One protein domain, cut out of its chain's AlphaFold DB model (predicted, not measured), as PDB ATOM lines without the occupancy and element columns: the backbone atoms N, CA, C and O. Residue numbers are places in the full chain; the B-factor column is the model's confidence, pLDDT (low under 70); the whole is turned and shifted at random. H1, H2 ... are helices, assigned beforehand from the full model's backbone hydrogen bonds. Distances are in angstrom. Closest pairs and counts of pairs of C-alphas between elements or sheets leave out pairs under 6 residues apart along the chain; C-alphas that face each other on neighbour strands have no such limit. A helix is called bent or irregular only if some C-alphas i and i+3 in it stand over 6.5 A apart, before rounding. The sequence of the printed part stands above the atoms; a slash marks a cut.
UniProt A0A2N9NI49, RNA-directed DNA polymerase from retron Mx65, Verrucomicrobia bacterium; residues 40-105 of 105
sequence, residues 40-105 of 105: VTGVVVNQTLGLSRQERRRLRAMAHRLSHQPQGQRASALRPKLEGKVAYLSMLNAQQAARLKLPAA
ATOM      1  N   VAL A  40      58.449  60.469-178.839       92.12
ATOM      2  CA  VAL A  40      57.358  60.853-177.936       92.12
ATOM      3  C   VAL A  40      57.331  59.839-176.803       92.12
ATOM      4  O   VAL A  40      57.308  58.640-177.064       92.12
ATOM      5  N   THR A  41      57.442  60.304-175.555       89.44
ATOM      6  CA  THR A  41      57.430  59.450-174.346       89.44
ATOM      7  C   THR A  41      58.348  58.214-174.432       89.44
ATOM      8  O   THR A  41      57.999  57.129-173.984       89.44
ATOM      9  N   GLY A  42      59.528  58.354-175.052       86.81
ATOM     10  CA  GLY A  42      60.497  57.259-175.239       86.81
ATOM     11  C   GLY A  42      60.269  56.360-176.467       86.81
ATOM     12  O   GLY A  42      61.130  55.534-176.779       86.81
ATOM     13  N   VAL A  43      59.174  56.556-177.205       93.19
ATOM     14  CA  VAL A  43      58.811  55.823-178.427       93.19
ATOM     15  C   VAL A  43      59.290  56.578-179.656       93.19
ATOM     16  O   VAL A  43      59.072  57.779-179.779       93.19
ATOM     17  N   VAL A  44      59.938  55.881-180.587       93.56
ATOM     18  CA  VAL A  44      60.289  56.442-181.896       93.56
ATOM     19  C   VAL A  44      59.038  56.474-182.767       93.56
ATOM     20  O   VAL A  44      58.385  55.444-182.909       93.56
ATOM     21  N   VAL A  45      58.729  57.632-183.357       93.44
ATOM     22  CA  VAL A  45      57.461  57.863-184.083       93.44
ATOM     23  C   VAL A  45      57.622  58.218-185.567       93.44
ATOM     24  O   VAL A  45      56.622  58.402-186.244       93.44
ATOM     25  N   ASN A  46      58.850  58.292-186.097       89.88
ATOM     26  CA  ASN A  46      59.125  58.817-187.448       89.88
ATOM     27  C   ASN A  46      58.267  58.229-188.584       89.88
ATOM     28  O   ASN A  46      57.890  58.958-189.493       89.88
ATOM     29  N   GLN A  47      58.054  56.912-188.590       84.62
ATOM     30  CA  GLN A  47      57.318  56.201-189.650       84.62
ATOM     31  C   GLN A  47      56.516  55.054-189.044       84.62
ATOM     32  O   GLN A  47      55.312  54.947-189.224       84.62
ATOM     33  N   THR A  48      57.199  54.216-188.269       87.56
ATOM     34  CA  THR A  48      56.593  53.132-187.499       87.56
ATOM     35  C   THR A  48      56.904  53.334-186.028       87.56
ATOM     36  O   THR A  48      58.066  53.600-185.695       87.56
ATOM     37  N   LEU A  49      55.908  53.132-185.164       92.31
ATOM     38  CA  LEU A  49      56.119  53.094-183.719       92.31
ATOM     39  C   LEU A  49      57.157  52.026-183.362       92.31
ATOM     40  O   LEU A  49      57.265  50.989-184.023       92.31
ATOM     41  N   GLY A  50      57.946  52.277-182.323       92.31
ATOM     42  CA  GLY A  50      58.875  51.282-181.804       92.31
ATOM     43  C   GLY A  50      59.956  51.854-180.903       92.31
ATOM     44  O   GLY A  50      59.947  53.021-180.513       92.31
ATOM     45  N   LEU A  51      60.924  51.002-180.580       90.31
ATOM     46  CA  LEU A  51      62.046  51.367-179.724       90.31
ATOM     47  C   LEU A  51      63.273  51.785-180.535       90.31
ATOM     48  O   LEU A  51      63.548  51.293-181.637       90.31
ATOM     49  N   SER A  52      64.085  52.652-179.929       89.06
ATOM     50  CA  SER A  52      65.367  53.058-180.503       89.06
ATOM     51  C   SER A  52      66.274  51.848-180.783       89.06
ATOM     52  O   SER A  52      66.201  50.803-180.128       89.06
ATOM     53  N   ARG A  53      67.199  51.989-181.743       89.25
ATOM     54  CA  ARG A  53      68.206  50.950-182.038       89.25
ATOM     55  C   ARG A  53      69.006  50.556-180.790       89.25
ATOM     56  O   ARG A  53      69.339  49.382-180.633       89.25
ATOM     57  N   GLN A  54      69.296  51.519-179.914       91.75
ATOM     58  CA  GLN A  54      70.024  51.296-178.667       91.75
ATOM     59  C   GLN A  54      69.212  50.451-177.679       91.75
ATOM     60  O   GLN A  54      69.753  49.482-177.149       91.75
ATOM     61  N   GLU A  55      67.925  50.751-177.488       92.44
ATOM     62  CA  GLU A  55      67.046  49.946-176.629       92.44
ATOM     63  C   GLU A  55      66.894  48.525-177.173       92.44
ATOM     64  O   GLU A  55      67.119  47.563-176.443       92.44
ATOM     65  N   ARG A  56      66.650  48.360-178.479       92.44
ATOM     66  CA  ARG A  56      66.581  47.020-179.091       92.44
ATOM     67  C   ARG A  56      67.891  46.239-178.945       92.44
ATOM     68  O   ARG A  56      67.865  45.024-178.772       92.44
ATOM     69  N   ARG A  57      69.047  46.914-179.000       94.44
ATOM     70  CA  ARG A  57      70.355  46.288-178.735       94.44
ATOM     71  C   ARG A  57      70.476  45.833-177.280       94.44
ATOM     72  O   ARG A  57      70.968  44.735-177.050       94.44
ATOM     73  N   ARG A  58      69.999  46.633-176.322       95.50
ATOM     74  CA  ARG A  58      69.951  46.253-174.900       95.50
ATOM     75  C   ARG A  58      69.065  45.025-174.685       95.50
ATOM     76  O   ARG A  58      69.511  44.101-174.019       95.50
ATOM     77  N   LEU A  59      67.885  44.960-175.309       95.56
ATOM     78  CA  LEU A  59      67.003  43.784-175.225       95.56
ATOM     79  C   LEU A  59      67.676  42.512-175.744       95.56
ATOM     80  O   LEU A  59      67.658  41.494-175.058       95.56
ATOM     81  N   ARG A  60      68.344  42.580-176.904       95.25
ATOM     82  CA  ARG A  60      69.113  41.437-177.425       95.25
ATOM     83  C   ARG A  60      70.224  40.998-176.474       95.25
ATOM     84  O   ARG A  60      70.406  39.806-176.282       95.25
ATOM     85  N   ALA A  61      70.940  41.941-175.864       95.44
ATOM     86  CA  ALA A  61      71.991  41.619-174.900       95.44
ATOM     87  C   ALA A  61      71.430  40.966-173.624       95.44
ATOM     88  O   ALA A  61      72.026  40.030-173.103       95.44
ATOM     89  N   MET A  62      70.273  41.429-173.137       95.62
ATOM     90  CA  MET A  62      69.584  40.818-171.994       95.62
ATOM     91  C   MET A  62      69.150  39.383-172.307       95.62
ATOM     92  O   MET A  62      69.426  38.484-171.517       95.62
ATOM     93  N   ALA A  63      68.533  39.165-173.473       94.88
ATOM     94  CA  ALA A  63      68.119  37.841-173.930       94.88
ATOM     95  C   ALA A  63      69.314  36.887-174.094       94.88
ATOM     96  O   ALA A  63      69.296  35.783-173.562       94.88
ATOM     97  N   HIS A  64      70.387  37.351-174.741       94.19
ATOM     98  CA  HIS A  64      71.636  36.599-174.893       94.19
ATOM     99  C   HIS A  64      72.265  36.235-173.543       94.19
ATOM    100  O   HIS A  64      72.771  35.138-173.342       94.19
ATOM    101  N   ARG A  65      72.247  37.151-172.573       93.94
ATOM    102  CA  ARG A  65      72.774  36.854-171.239       93.94
ATOM    103  C   ARG A  65      71.980  35.741-170.555       93.94
ATOM    104  O   ARG A  65      72.588  34.848-169.977       93.94
ATOM    105  N   LEU A  66      70.653  35.788-170.646       95.12
ATOM    106  CA  LEU A  66      69.780  34.756-170.086       95.12
ATOM    107  C   LEU A  66      69.922  33.410-170.807       95.12
ATOM    108  O   LEU A  66      69.792  32.385-170.154       95.12
ATOM    109  N   SER A  67      70.239  33.385-172.108       93.06
ATOM    110  CA  SER A  67      70.487  32.117-172.810       93.06
ATOM    111  C   SER A  67      71.784  31.430-172.370       93.06
ATOM    112  O   SER A  67      71.866  30.211-172.435       93.06
ATOM    113  N   HIS A  68      72.791  32.185-171.914       92.31
ATOM    114  CA  HIS A  68      74.042  31.619-171.384       92.31
ATOM    115  C   HIS A  68      74.007  31.346-169.876       92.31
ATOM    116  O   HIS A  68      74.688  30.445-169.400       92.31
ATOM    117  N   GLN A  69      73.266  32.151-169.114       92.12
ATOM    118  CA  GLN A  69      73.156  32.051-167.658       92.12
ATOM    119  C   GLN A  69      71.677  32.164-167.260       92.12
ATOM    120  O   GLN A  69      71.234  33.243-166.854       92.12
ATOM    121  N   PRO A  70      70.894  31.080-167.409       89.75
ATOM    122  CA  PRO A  70      69.445  31.116-167.203       89.75
ATOM    123  C   PRO A  70      69.035  31.161-165.726       89.75
ATOM    124  O   PRO A  70      67.896  31.507-165.425       89.75
ATOM    125  N   GLN A  71      69.945  30.834-164.804       92.81
ATOM    126  CA  GLN A  71      69.658  30.688-163.377       92.81
ATOM    127  C   GLN A  71      70.553  31.573-162.499       92.81
ATOM    128  O   GLN A  71      71.544  32.157-162.944       92.81
ATOM    129  N   GLY A  72      70.180  31.669-161.222       93.69
ATOM    130  CA  GLY A  72      70.850  32.483-160.215       93.69
ATOM    131  C   GLY A  72      70.226  33.869-160.054       93.69
ATOM    132  O   GLY A  72      69.465  34.345-160.895       93.69
ATOM    133  N   GLN A  73      70.585  34.550-158.967       93.38
ATOM    134  CA  GLN A  73      69.950  35.802-158.533       93.38
ATOM    135  C   GLN A  73      69.899  36.881-159.631       93.38
ATOM    136  O   GLN A  73      68.902  37.586-159.791       93.38
ATOM    137  N   ARG A  74      70.964  36.987-160.436       90.88
ATOM    138  CA  ARG A  74      71.037  37.936-161.557       90.88
ATOM    139  C   ARG A  74      70.069  37.585-162.687       90.88
ATOM    140  O   ARG A  74      69.504  38.502-163.276       90.88
ATOM    141  N   ALA A  75      69.886  36.302-162.994       92.75
ATOM    142  CA  ALA A  75      68.937  35.856-164.007       92.75
ATOM    143  C   ALA A  75      67.494  36.087-163.537       92.75
ATOM    144  O   ALA A  75      66.706  36.676-164.277       92.75
ATOM    145  N   SER A  76      67.195  35.758-162.274       93.75
ATOM    146  CA  SER A  76      65.886  35.994-161.651       93.75
ATOM    147  C   SER A  76      65.493  37.475-161.644       93.75
ATOM    148  O   SER A  76      64.337  37.802-161.883       93.75
ATOM    149  N   ALA A  77      66.446  38.392-161.445       94.31
ATOM    150  CA  ALA A  77      66.190  39.831-161.538       94.31
ATOM    151  C   ALA A  77      66.069  40.340-162.990       94.31
ATOM    152  O   ALA A  77      65.379  41.325-163.265       94.31
ATOM    153  N   LEU A  78      66.769  39.707-163.936       95.00
ATOM    154  CA  LEU A  78      66.843  40.170-165.322       95.00
ATOM    155  C   LEU A  78      65.656  39.710-166.176       95.00
ATOM    156  O   LEU A  78      65.243  40.450-167.072       95.00
ATOM    157  N   ARG A  79      65.121  38.516-165.906       94.81
ATOM    158  CA  ARG A  79      64.045  37.888-166.683       94.81
ATOM    159  C   ARG A  79      62.744  38.715-166.681       94.81
ATOM    160  O   ARG A  79      62.358  39.131-167.774       94.81
ATOM    161  N   PRO A  80      62.173  39.137-165.533       95.56
ATOM    162  CA  PRO A  80      60.966  39.977-165.523       95.56
ATOM    163  C   PRO A  80      61.171  41.320-166.236       95.56
ATOM    164  O   PRO A  80      60.289  41.842-166.916       95.56
ATOM    165  N   LYS A  81      62.382  41.885-166.131       96.00
ATOM    166  CA  LYS A  81      62.741  43.134-166.811       96.00
ATOM    167  C   LYS A  81      62.783  42.967-168.330       96.00
ATOM    168  O   LYS A  81      62.418  43.897-169.050       96.00
ATOM    169  N   LEU A  82      63.279  41.830-168.821       95.88
ATOM    170  CA  LEU A  82      63.261  41.517-170.248       95.88
ATOM    171  C   LEU A  82      61.820  41.343-170.726       95.88
ATOM    172  O   LEU A  82      61.431  42.000-171.686       95.88
ATOM    173  N   GLU A  83      61.041  40.516-170.033       95.31
ATOM    174  CA  GLU A  83      59.650  40.204-170.372       95.31
ATOM    175  C   GLU A  83      58.789  41.465-170.443       95.31
ATOM    176  O   GLU A  83      58.179  41.727-171.479       95.31
ATOM    177  N   GLY A  84      58.830  42.322-169.417       96.12
ATOM    178  CA  GLY A  84      58.068  43.573-169.411       96.12
ATOM    179  C   GLY A  84      58.442  44.505-170.570       96.12
ATOM    180  O   GLY A  84      57.572  45.085-171.223       96.12
ATOM    181  N   LYS A  85      59.736  44.615-170.902       95.50
ATOM    182  CA  LYS A  85      60.164  45.431-172.049       95.50
ATOM    183  C   LYS A  85      59.786  44.818-173.399       95.50
ATOM    184  O   LYS A  85      59.537  45.565-174.344       95.50
ATOM    185  N   VAL A  86      59.770  43.492-173.512       95.56
ATOM    186  CA  VAL A  86      59.347  42.790-174.731       95.56
ATOM    187  C   VAL A  86      57.839  42.911-174.919       95.56
ATOM    188  O   VAL A  86      57.407  43.193-176.034       95.56
ATOM    189  N   ALA A  87      57.047  42.794-173.852       95.75
ATOM    190  CA  ALA A  87      55.606  43.038-173.884       95.75
ATOM    191  C   ALA A  87      55.301  44.473-174.342       95.75
ATOM    192  O   ALA A  87      54.535  44.676-175.282       95.75
ATOM    193  N   TYR A  88      55.999  45.463-173.775       95.56
ATOM    194  CA  TYR A  88      55.884  46.855-174.205       95.56
ATOM    195  C   TYR A  88      56.263  47.055-175.683       95.56
ATOM    196  O   TYR A  88      55.543  47.717-176.426       95.56
ATOM    197  N   LEU A  89      57.364  46.451-176.150       95.00
ATOM    198  CA  LEU A  89      57.734  46.513-177.567       95.00
ATOM    199  C   LEU A  89      56.692  45.832-178.462       95.00
ATOM    200  O   LEU A  89      56.431  46.334-179.548       95.00
ATOM    201  N   SER A  90      56.103  44.721-178.022       95.50
ATOM    202  CA  SER A  90      55.084  43.984-178.778       95.50
ATOM    203  C   SER A  90      53.817  44.812-178.953       95.50
ATOM    204  O   SER A  90      53.281  44.865-180.056       95.50
ATOM    205  N   MET A  91      53.406  45.529-177.901       95.38
ATOM    206  CA  MET A  91      52.300  46.489-177.944       95.38
ATOM    207  C   MET A  91      52.559  47.617-178.954       95.38
ATOM    208  O   MET A  91      51.664  47.994-179.700       95.38
ATOM    209  N   LEU A  92      53.783  48.154-178.995       93.56
ATOM    210  CA  LEU A  92      54.135  49.233-179.925       93.56
ATOM    211  C   LEU A  92      54.315  48.746-181.366       93.56
ATOM    212  O   LEU A  92      53.990  49.460-182.312       93.56
ATOM    213  N   ASN A  93      54.945  47.584-181.535       94.19
ATOM    214  CA  ASN A  93      55.355  47.047-182.824       94.19
ATOM    215  C   ASN A  93      55.643  45.540-182.736       94.19
ATOM    216  O   ASN A  93      56.781  45.109-182.504       94.19
ATOM    217  N   ALA A  94      54.616  44.737-183.006       93.25
ATOM    218  CA  ALA A  94      54.702  43.279-183.000       93.25
ATOM    219  C   ALA A  94      55.773  42.734-183.966       93.25
ATOM    220  O   ALA A  94      56.508  41.811-183.620       93.25
ATOM    221  N   GLN A  95      55.945  43.345-185.144       92.00
ATOM    222  CA  GLN A  95      56.948  42.910-186.123       92.00
ATOM    223  C   GLN A  95      58.383  43.102-185.605       92.00
ATOM    224  O   GLN A  95      59.261  42.275-185.856       92.00
ATOM    225  N   GLN A  96      58.654  44.192-184.882       89.12
ATOM    226  CA  GLN A  96      59.958  44.412-184.257       89.12
ATOM    227  C   GLN A  96      60.192  43.472-183.076       89.12
ATOM    228  O   GLN A  96      61.326  43.019-182.901       89.12
ATOM    229  N   ALA A  97      59.153  43.187-182.287       92.44
ATOM    230  CA  ALA A  97      59.230  42.242-181.181       92.44
ATOM    231  C   ALA A  97      59.525  40.817-181.667       92.44
ATOM    232  O   ALA A  97      60.445  40.191-181.151       92.44
ATOM    233  N   ALA A  98      58.852  40.358-182.728       90.94
ATOM    234  CA  ALA A  98      59.038  39.027-183.313       90.94
ATOM    235  C   ALA A  98      60.477  38.750-183.792       90.94
ATOM    236  O   ALA A  98      60.900  37.604-183.898       90.94
ATOM    237  N   ARG A  99      61.267  39.798-184.064       90.06
ATOM    238  CA  ARG A  99      62.685  39.672-184.450       90.06
ATOM    239  C   ARG A  99      63.629  39.459-183.259       90.06
ATOM    240  O   ARG A  99      64.827  39.257-183.471       90.06
ATOM    241  N   LEU A 100      63.154  39.577-182.017       89.38
ATOM    242  CA  LEU A 100      63.953  39.282-180.829       89.38
ATOM    243  C   LEU A 100      63.955  37.774-180.573       89.38
ATOM    244  O   LEU A 100      62.910  37.167-180.379       89.38
ATOM    245  N   LYS A 101      65.148  37.177-180.519       84.62
ATOM    246  CA  LYS A 101      65.321  35.802-180.044       84.62
ATOM    247  C   LYS A 101      65.264  35.813-178.519       84.62
ATOM    248  O   LYS A 101      66.145  36.407-177.895       84.62
ATOM    249  N   LEU A 102      64.222  35.224-177.944       83.69
ATOM    250  CA  LEU A 102      64.062  35.100-176.497       83.69
ATOM    251  C   LEU A 102      64.697  33.789-176.007       83.69
ATOM    252  O   LEU A 102      64.715  32.814-176.762       83.69
ATOM    253  N   PRO A 103      65.256  33.759-174.785       78.44
ATOM    254  CA  PRO A 103      65.711  32.513-174.174       78.44
ATOM    255  C   PRO A 103      64.512  31.583-173.927       78.44
ATOM    256  O   PRO A 103      63.402  32.065-173.702       78.44
ATOM    257  N   ALA A 104      64.738  30.266-173.953       69.88
ATOM    258  CA  ALA A 104      63.732  29.305-173.504       69.88
ATOM    259  C   ALA A 104      63.368  29.570-172.029       69.88
ATOM    260  O   ALA A 104      64.219  30.032-171.256       69.88
ATOM    261  N   ALA A 105      62.095  29.339-171.688       59.00
ATOM    262  CA  ALA A 105      61.555  29.531-170.341       59.00
ATOM    263  C   ALA A 105      62.310  28.684-169.306       59.00
ATOM    264  O   ALA A 105      62.549  27.493-169.595       59.00
TER     265      ALA A 105
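AT A GLANCE: This is residues 40 to 105 of the 105 residues of the protein "RNA-directed DNA polymerase from retron Mx65" of Verrucomicrobia bacterium (UniProt A0A2N9NI49). Two long helices, H1 and H2, fold back on each other as a slanted helical hairpin, and the short H3 turns in at the far end of H2. Residues 40 to 52, with no named element, loop at the end of the hairpin away from its turn, and residues 99 to 105 run back along it towards that turn. The printed part has 66 residues with three named helices, in the order H1, H2, H3, and no named strand; its class is all helix. It is compact, with a radius of gyration of the C-alphas of 12.3 A, yet elongated, spanning 39 by 20 by 18 A.

IN THESE COORDINATES: The printed part begins at Val 40, with its C-alpha at (57.358, 60.853, -177.936). H1, residues 53 to 68, begins at C-alpha (68.206, 50.950, -182.038) and is 22.8 A long. H2, residues 73 to 92, is 29.8 A long; it is only just irregular, with C-alphas 77 and 80 6.6 A apart. H3, residues 94 to 98, ends at C-alpha (59.038, 39.027, -183.313).

HOW THE PARTS SIT: H1 and H2 form a helical hairpin, running opposite ways at a steep tilt of 41 degrees. They touch, H1 with residues 59 to 66 alone; their closest C-alphas, those of Leu 66 and Ala 75, are 6.2 A apart. H2 touches H3 with residues 86 to 90 alone; their closest C-alphas, those of Ser 90 and Ala 97, are 5.1 A apart. H1 and H3 are apart. In H1 and H3 every O i to N i+4 pair is within hydrogen-bond range; in H2, 14 of 16 are.

THE WHOLE: The C-alphas farthest apart, those of Gln 47 and Gly 72, are 40.2 A apart. The printed part has no cut, and both links between helices are tight. The mean pLDDT of the printed part is 91.6; residues 104 to 105 of the model are under 70.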